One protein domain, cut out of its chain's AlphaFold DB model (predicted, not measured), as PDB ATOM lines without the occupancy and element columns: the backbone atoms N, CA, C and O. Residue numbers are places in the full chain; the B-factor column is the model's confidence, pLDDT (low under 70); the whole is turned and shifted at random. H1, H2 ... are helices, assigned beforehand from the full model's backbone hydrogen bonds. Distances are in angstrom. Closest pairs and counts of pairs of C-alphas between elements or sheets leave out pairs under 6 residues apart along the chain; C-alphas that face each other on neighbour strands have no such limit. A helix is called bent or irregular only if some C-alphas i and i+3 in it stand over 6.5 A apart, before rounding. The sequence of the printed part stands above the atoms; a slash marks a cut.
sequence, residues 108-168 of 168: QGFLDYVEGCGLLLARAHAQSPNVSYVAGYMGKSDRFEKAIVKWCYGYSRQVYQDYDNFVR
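What this domain is: This is residues 108 to 168 of the 168 residues of the protein "DUF2252 domain-containing protein" of Acetobacterium wieringae (UniProt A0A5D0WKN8). The model is an open V of two long helices, H3 and H1, as its arms, with the short helix H2 set at the blunt corner between the end of H1 and the beginning of H3. The arms spread away from H2 without meeting, there is no packed core, and H3 makes most of the longest axis. The printed part has 61 residues with three named helices, H1, H2 and H3 in that order along the chain, and no named strand; its class is all helix. It is only just loose, close to extended, with a radius of gyration of the C-alphas of 15.5 A, and its elongated outline spans 45 by 28 by 23 A.

Where its parts are: The longest helix, H3, holds residues 143 to 167 and measures 36.6 A from first to last C-alpha. It begins at C-alpha 143, (114.045, 123.722, 131.409), and ends at C-alpha 167, (121.070, 88.974, 140.348). H2 holds residues 131 to 138, 10.4 A from first to last C-alpha. H1 holds residues 108 to 126, 26.8 A from first to last C-alpha, and begins at C-alpha 108, (100.415, 111.814, 152.064). None of the three helices is bent.

How they stand to each other: H3 touches no helix. H2 and H3 are close but not clearly touching, with 1 pair of C-alphas within 8 A: the closest C-alphas, those of Met 138 and Phe 144, are 6.2 A apart. The lines of H2 and H3 are about perpendicular, at 85 degrees, and their centres are 24.4 A apart. H1 and H2 are also close but not clearly touching; their closest C-alphas, those of His 125 and Val 131, are 6.8 A apart. They run opposite ways at a steep tilt of 66 degrees, with centres 20.1 A apart. H1 and H3 are apart. In H1, H2 and H3 every pair of backbone O of residue i and N of residue i+4 is within hydrogen-bond range.

The domain as a whole: The two C-alphas farthest apart, those of Ser 132 and Arg 168, are 45.5 A from each other, and the first and last printed C-alphas, those of Gln 108 and Arg 168, are 36.2 A apart. Residues 108 to 124, which belong to H1, stand free, and so do residues 127 to 133 and 136 to 168. The links H1 to H2 and H2 to H3 are both tight, with 4 residues each, and there is no long link. The printed part has no cut, and Arg 168 is the chain's last residue. The mean pLDDT of the printed part is 91.4, and no printed residue is under 70.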
ATOM      1  N   GLN A 108     100.123 110.460 151.591       93.06
ATOM      2  CA  GLN A 108     100.415 111.814 152.064       93.06
ATOM      3  C   GLN A 108     101.762 111.875 152.794       93.06
ATOM      4  O   GLN A 108     102.574 112.736 152.481       93.06
ATOM      5  N   GLY A 109     102.045 110.922 153.689       92.19
ATOM      6  CA  GLY A 109     103.330 110.870 154.392       92.19
ATOM      7  C   GLY A 109     104.523 110.709 153.445       92.19
ATOM      8  O   GLY A 109     105.590 111.267 153.688       92.19
ATOM      9  N   PHE A 110     104.338 110.002 152.328       91.00
ATOM     10  CA  PHE A 110     105.340 109.914 151.271       91.00
ATOM     11  C   PHE A 110     105.573 111.261 150.571       91.00
ATOM     12  O   PHE A 110     106.723 111.632 150.341       91.00
ATOM     13  N   LEU A 111     104.512 112.012 150.258       92.94
ATOM     14  CA  LEU A 111     104.643 113.349 149.666       92.94
ATOM     15  C   LEU A 111     105.374 114.309 150.609       92.94
ATOM     16  O   LEU A 111     106.332 114.952 150.182       92.94
ATOM     17  N   ASP A 112     104.993 114.328 151.887       92.44
ATOM     18  CA  ASP A 112     105.632 115.162 152.909       92.44
ATOM     19  C   ASP A 112     107.123 114.801 153.059       92.44
ATOM     20  O   ASP A 112     107.994 115.669 153.171       92.44
ATOM     21  N   TYR A 113     107.445 113.505 153.002       90.25
ATOM     22  CA  TYR A 113     108.822 113.016 153.038       90.25
ATOM     23  C   TYR A 113     109.645 113.488 151.829       90.25
ATOM     24  O   TYR A 113     110.775 113.965 151.990       90.25
ATOM     25  N   VAL A 114     109.092 113.372 150.617       91.38
ATOM     26  CA  VAL A 114     109.753 113.812 149.379       91.38
ATOM     27  C   VAL A 114     109.946 115.328 149.375       91.38
ATOM     28  O   VAL A 114     111.028 115.794 149.011       91.38
ATOM     29  N   GLU A 115     108.953 116.095 149.826       94.00
ATOM     30  CA  GLU A 115     109.055 117.550 149.969       94.00
ATOM     31  C   GLU A 115     110.158 117.935 150.965       94.00
ATOM     32  O   GLU A 115     111.023 118.757 150.646       94.00
ATOM     33  N   GLY A 116     110.208 117.276 152.127       92.88
ATOM     34  CA  GLY A 116     111.265 117.475 153.119       92.88
ATOM     35  C   GLY A 116     112.660 117.195 152.555       92.88
ATOM     36  O   GLY A 116     113.587 117.988 152.733       92.88
ATOM     37  N   CYS A 117     112.809 116.100 151.809       90.75
ATOM     38  CA  CYS A 117     114.057 115.751 151.133       90.75
ATOM     39  C   CYS A 117     114.447 116.789 150.067       90.75
ATOM     40  O   CYS A 117     115.609 117.199 150.008       90.75
ATOM     41  N   GLY A 118     113.484 117.256 149.268       91.62
ATOM     42  CA  GLY A 118     113.684 118.318 148.282       91.62
ATOM     43  C   GLY A 118     114.154 119.623 148.923       91.62
ATOM     44  O   GLY A 118     115.140 120.211 148.476       91.62
ATOM     45  N   LEU A 119     113.515 120.038 150.018       92.75
ATOM     46  CA  LEU A 119     113.876 121.245 150.761       92.75
ATOM     47  C   LEU A 119     115.284 121.154 151.365       92.75
ATOM     48  O   LEU A 119     116.074 122.095 151.251       92.75
ATOM     49  N   LEU A 120     115.623 120.022 151.991       89.25
ATOM     50  CA  LEU A 120     116.952 119.800 152.565       89.25
ATOM     51  C   LEU A 120     118.041 119.808 151.487       89.25
ATOM     52  O   LEU A 120     119.092 120.423 151.681       89.25
ATOM     53  N   LEU A 121     117.778 119.180 150.339       87.25
ATOM     54  CA  LEU A 121     118.694 119.177 149.204       87.25
ATOM     55  C   LEU A 121     118.869 120.586 148.619       87.25
ATOM     56  O   LEU A 121     119.998 121.019 148.384       87.25
ATOM     57  N   ALA A 122     117.779 121.337 148.448       88.44
ATOM     58  CA  ALA A 122     117.822 122.721 147.983       88.44
ATOM     59  C   ALA A 122     118.642 123.610 148.930       88.44
ATOM     60  O   ALA A 122     119.501 124.370 148.479       88.44
ATOM     61  N   ARG A 123     118.450 123.464 150.249       89.00
ATOM     62  CA  ARG A 123     119.239 124.174 151.264       89.00
ATOM     63  C   ARG A 123     120.727 123.832 151.174       89.00
ATOM     64  O   ARG A 123     121.553 124.740 151.189       89.00
ATOM     65  N   ALA A 124     121.063 122.550 151.053       83.94
ATOM     66  CA  ALA A 124     122.440 122.094 150.889       83.94
ATOM     67  C   ALA A 124     123.096 122.711 149.636       83.94
ATOM     68  O   ALA A 124     124.208 123.235 149.701       83.94
ATOM     69  N   HIS A 125     122.392 122.728 148.501       84.25
ATOM     70  CA  HIS A 125     122.889 123.368 147.281       84.25
ATOM     71  C   HIS A 125     123.020 124.890 147.411       84.25
ATOM     72  O   HIS A 125     123.984 125.458 146.889       84.25
ATOM     73  N   ALA A 126     122.113 125.546 148.137       87.94
ATOM     74  CA  ALA A 126     122.165 126.985 148.375       87.94
ATOM     75  C   ALA A 126     123.391 127.417 149.200       87.94
ATOM     76  O   ALA A 126     123.873 128.535 149.045       87.94
ATOM     77  N   GLN A 127     123.926 126.525 150.038       85.75
ATOM     78  CA  GLN A 127     125.156 126.752 150.806       85.75
ATOM     79  C   GLN A 127     126.433 126.514 149.984       85.75
ATOM     80  O   GLN A 127     127.535 126.785 150.461       85.75
ATOM     81  N   SER A 128     126.317 126.000 148.754       78.88
ATOM     82  CA  SER A 128     127.489 125.749 147.921       78.88
ATOM     83  C   SER A 128     128.153 127.067 147.477       78.88
ATOM     84  O   SER A 128     127.453 128.007 147.096       78.88
ATOM     85  N   PRO A 129     129.498 127.144 147.432       74.81
ATOM     86  CA  PRO A 129     130.209 128.357 147.005       74.81
ATOM     87  C   PRO A 129     129.833 128.861 145.600       74.81
ATOM     88  O   PRO A 129     130.011 130.034 145.294       74.81
ATOM     89  N   ASN A 130     129.297 127.977 144.752       76.06
ATOM     90  CA  ASN A 130     128.923 128.255 143.365       76.06
ATOM     91  C   ASN A 130     127.434 128.525 143.155       76.06
ATOM     92  O   ASN A 130     126.987 128.560 142.007       76.06
ATOM     93  N   VAL A 131     126.660 128.702 144.224       85.50
ATOM     94  CA  VAL A 131     125.206 128.869 144.123       85.50
ATOM     95  C   VAL A 131     124.807 129.960 143.123       85.50
ATOM     96  O   VAL A 131     123.896 129.747 142.330       85.50
ATOM     97  N   SER A 132     125.526 131.086 143.078       86.81
ATOM     98  CA  SER A 132     125.242 132.195 142.158       86.81
ATOM     99  C   SER A 132     125.457 131.824 140.688       86.81
ATOM    100  O   SER A 132     124.623 132.152 139.845       86.81
ATOM    101  N   TYR A 133     126.534 131.097 140.378       85.75
ATOM    102  CA  TYR A 133     126.813 130.608 139.026       85.75
ATOM    103  C   TYR A 133     125.757 129.594 138.574       85.75
ATOM    104  O   TYR A 133     125.222 129.697 137.471       85.75
ATOM    105  N   VAL A 134     125.413 128.646 139.449       85.19
ATOM    106  CA  VAL A 134     124.398 127.621 139.170       85.19
ATOM    107  C   VAL A 134     123.021 128.259 138.980       85.19
ATOM    108  O   VAL A 134     122.340 127.948 138.005       85.19
ATOM    109  N   ALA A 135     122.637 129.200 139.845       88.38
ATOM    110  CA  ALA A 135     121.377 129.931 139.724       88.38
ATOM    111  C   ALA A 135     121.303 130.735 138.414       88.38
ATOM    112  O   ALA A 135     120.277 130.717 137.735       88.38
ATOM    113  N   GLY A 136     122.401 131.389 138.017       89.94
ATOM    114  CA  GLY A 136     122.495 132.090 136.735       89.94
ATOM    115  C   GLY A 136     122.351 131.155 135.530       89.94
ATOM    116  O   GLY A 136     121.627 131.480 134.591       89.94
ATOM    117  N   TYR A 137     122.987 129.982 135.578       88.44
ATOM    118  CA  TYR A 137     122.889 128.959 134.532       88.44
ATOM    119  C   TYR A 137     121.472 128.375 134.402       88.44
ATOM    120  O   TYR A 137     120.994 128.166 133.288       88.44
ATOM    121  N   MET A 138     120.789 128.130 135.525       90.06
ATOM    122  CA  MET A 138     119.404 127.639 135.534       90.06
ATOM    123  C   MET A 138     118.428 128.654 134.923       90.06
ATOM    124  O   MET A 138     117.479 128.275 134.231       90.06
ATOM    125  N   GLY A 139     118.678 129.947 135.133       90.19
ATOM    126  CA  GLY A 139     117.823 131.018 134.636       90.19
ATOM    127  C   GLY A 139     116.434 131.001 135.284       90.19
ATOM    128  O   GLY A 139     116.278 130.628 136.441       90.19
ATOM    129  N   LYS A 140     115.415 131.454 134.541       92.06
ATOM    130  CA  LYS A 140     114.017 131.558 135.016       92.06
ATOM    131  C   LYS A 140     113.040 130.622 134.292       92.06
ATOM    132  O   LYS A 140     111.834 130.744 134.464       92.06
ATOM    133  N   SER A 141     113.545 129.765 133.406       94.38
ATOM    134  CA  SER A 141     112.715 128.852 132.608       94.38
ATOM    135  C   SER A 141     112.562 127.500 133.291       94.38
ATOM    136  O   SER A 141     113.496 127.065 133.950       94.38
ATOM    137  N   ASP A 142     111.497 126.771 132.964       94.38
ATOM    138  CA  ASP A 142     111.226 125.413 133.467       94.38
ATOM    139  C   ASP A 142     112.110 124.291 132.859       94.38
ATOM    140  O   ASP A 142     111.821 123.092 132.966       94.38
ATOM    141  N   ARG A 143     113.174 124.663 132.132       94.81
ATOM    142  CA  ARG A 143     114.045 123.722 131.409       94.81
ATOM    143  C   ARG A 143     114.823 122.819 132.353       94.81
ATOM    144  O   ARG A 143     115.049 121.656 132.018       94.81
ATOM    145  N   PHE A 144     115.254 123.349 133.493       90.88
ATOM    146  CA  PHE A 144     116.046 122.599 134.458       90.88
ATOM    147  C   PHE A 144     115.206 121.512 135.129       90.88
ATOM    148  O   PHE A 144     115.614 120.355 135.168       90.88
ATOM    149  N   GLU A 145     114.000 121.858 135.564       91.81
ATOM    150  CA  GLU A 145     113.023 120.966 136.180       91.81
ATOM    151  C   GLU A 145     112.681 119.823 135.222       91.81
ATOM    152  O   GLU A 145     112.782 118.649 135.582       91.81
ATOM    153  N   LYS A 146     112.385 120.147 133.955       95.25
ATOM    154  CA  LYS A 146     112.147 119.143 132.905       95.25
ATOM    155  C   LYS A 146     113.356 118.232 132.684       95.25
ATOM    156  O   LYS A 146     113.189 117.023 132.510       95.25
ATOM    157  N   ALA A 147     114.567 118.789 132.682       95.00
ATOM    158  CA  ALA A 147     115.795 118.018 132.512       95.00
ATOM    159  C   ALA A 147     116.056 117.077 133.698       95.00
ATOM    160  O   ALA A 147     116.376 115.910 133.471       95.00
ATOM    161  N   ILE A 148     115.856 117.544 134.936       92.31
ATOM    162  CA  ILE A 148     115.967 116.718 136.144       92.31
ATOM    163  C   ILE A 148     114.950 115.587 136.118       92.31
ATOM    164  O   ILE A 148     115.336 114.438 136.294       92.31
ATOM    165  N   VAL A 149     113.675 115.868 135.834       95.38
ATOM    166  CA  VAL A 149     112.636 114.827 135.775       95.38
ATOM    167  C   VAL A 149     112.997 113.767 134.732       95.38
ATOM    168  O   VAL A 149     112.952 112.567 135.014       95.38
ATOM    169  N   LYS A 150     113.435 114.191 133.539       97.44
ATOM    170  CA  LYS A 150     113.904 113.276 132.490       97.44
ATOM    171  C   LYS A 150     115.094 112.431 132.958       97.44
ATOM    172  O   LYS A 150     115.128 111.230 132.676       97.44
ATOM    173  N   TRP A 151     116.050 113.040 133.658       95.25
ATOM    174  CA  TRP A 151     117.206 112.345 134.217       95.25
ATOM    175  C   TRP A 151     116.794 111.332 135.289       95.25
ATOM    176  O   TRP A 151     117.226 110.187 135.203       95.25
ATOM    177  N   CYS A 152     115.899 111.685 136.217       95.12
ATOM    178  CA  CYS A 152     115.401 110.789 137.266       95.12
ATOM    179  C   CYS A 152     114.755 109.524 136.687       95.12
ATOM    180  O   CYS A 152     115.079 108.416 137.113       95.12
ATOM    181  N   TYR A 153     113.902 109.661 135.664       97.19
ATOM    182  CA  TYR A 153     113.335 108.496 134.974       97.19
ATOM    183  C   TYR A 153     114.405 107.655 134.264       97.19
ATOM    184  O   TYR A 153     114.307 106.430 134.234       97.19
ATOM    185  N   GLY A 154     115.424 108.293 133.681       97.81
ATOM    186  CA  GLY A 154     116.571 107.595 133.092       97.81
ATOM    187  C   GLY A 154     117.376 106.814 134.125       97.81
ATOM    188  O   GLY A 154     117.656 105.637 133.918       97.81
ATOM    189  N   TYR A 155     117.678 107.446 135.255       95.81
ATOM    190  CA  TYR A 155     118.415 106.844 136.355       95.81
ATOM    191  C   TYR A 155     117.645 105.680 136.982       95.81
ATOM    192  O   TYR A 155     118.222 104.622 137.201       95.81
ATOM    193  N   SER A 156     116.328 105.814 137.175       96.81
ATOM    194  CA  SER A 156     115.487 104.711 137.655       96.81
ATOM    195  C   SER A 156     115.575 103.480 136.747       96.81
ATOM    196  O   SER A 156     115.741 102.371 137.247       96.81
ATOM    197  N   ARG A 157     115.544 103.660 135.418       97.69
ATOM    198  CA  ARG A 157     115.736 102.545 134.475       97.69
ATOM    199  C   ARG A 157     117.120 101.910 134.598       97.69
ATOM    200  O   ARG A 157     117.210 100.688 134.566       97.69
ATOM    201  N   GLN A 158     118.168 102.721 134.751       97.31
ATOM    202  CA  GLN A 158     119.527 102.214 134.956       97.31
ATOM    203  C   GLN A 158     119.616 101.367 136.232       97.31
ATOM    204  O   GLN A 158     120.170 100.277 136.189       97.31
ATOM    205  N   VAL A 159     119.012 101.817 137.336       96.62
ATOM    206  CA  VAL A 159     119.004 101.075 138.609       96.62
ATOM    207  C   VAL A 159     118.364  99.693 138.455       96.62
ATOM    208  O   VAL A 159     118.914  98.717 138.957       96.62
ATOM    209  N   TYR A 160     117.243  99.583 137.735       96.50
ATOM    210  CA  TYR A 160     116.626  98.280 137.463       96.50
ATOM    211  C   TYR A 160     117.526  97.376 136.611       96.50
ATOM    212  O   TYR A 160     117.693  96.206 136.937       96.50
ATOM    213  N   GLN A 161     118.165  97.917 135.571       97.25
ATOM    214  CA  GLN A 161     119.104  97.154 134.739       97.25
ATOM    215  C   GLN A 161     120.325  96.674 135.532       97.25
ATOM    216  O   GLN A 161     120.777  95.544 135.356       97.25
ATOM    217  N   ASP A 162     120.858  97.521 136.411       97.00
ATOM    218  CA  ASP A 162     121.982  97.176 137.277       97.00
ATOM    219  C   ASP A 162     121.593  96.074 138.269       97.00
ATOM    220  O   ASP A 162     122.379  95.155 138.497       97.00
ATOM    221  N   TYR A 163     120.372  96.123 138.813       95.69
ATOM    222  CA  TYR A 163     119.838  95.067 139.672       95.69
ATOM    223  C   TYR A 163     119.686  93.740 138.920       95.69
ATOM    224  O   TYR A 163     120.165  92.712 139.395       95.69
ATOM    225  N   ASP A 164     119.107  93.762 137.719       96.94
ATOM    226  CA  ASP A 164     118.954  92.564 136.889       96.94
ATOM    227  C   ASP A 164     120.310  91.934 136.540       96.94
ATOM    228  O   ASP A 164     120.448  90.712 136.523       96.94
ATOM    229  N   ASN A 165     121.330  92.756 136.282       96.19
ATOM    230  CA  ASN A 165     122.693  92.283 136.041       96.19
ATOM    231  C   ASN A 165     123.377  91.753 137.305       96.19
ATOM    232  O   ASN A 165     124.236  90.889 137.196       96.19
ATOM    233  N   PHE A 166     123.033  92.281 138.481       94.88
ATOM    234  CA  PHE A 166     123.592  91.841 139.759       94.88
ATOM    235  C   PHE A 166     123.026  90.493 140.224       94.88
ATOM    236  O   PHE A 166     123.740  89.726 140.863       94.88
ATOM    237  N   VAL A 167     121.748  90.221 139.943       95.56
ATOM    238  CA  VAL A 167     121.070  88.974 140.348       95.56
ATOM    239  C   VAL A 167     121.386  87.802 139.406       95.56
ATOM    240  O   VAL A 167     121.187  86.648 139.788       95.56
ATOM    241  N   ARG A 168     121.871  88.083 138.193       80.12
ATOM    242  CA  ARG A 168     122.385  87.077 137.252       80.12
ATOM    243  C   ARG A 168     123.728  86.510 137.696       80.12
ATOM    244  O   ARG A 168     123.897  85.284 137.520       80.12
TER     245      ARG A 168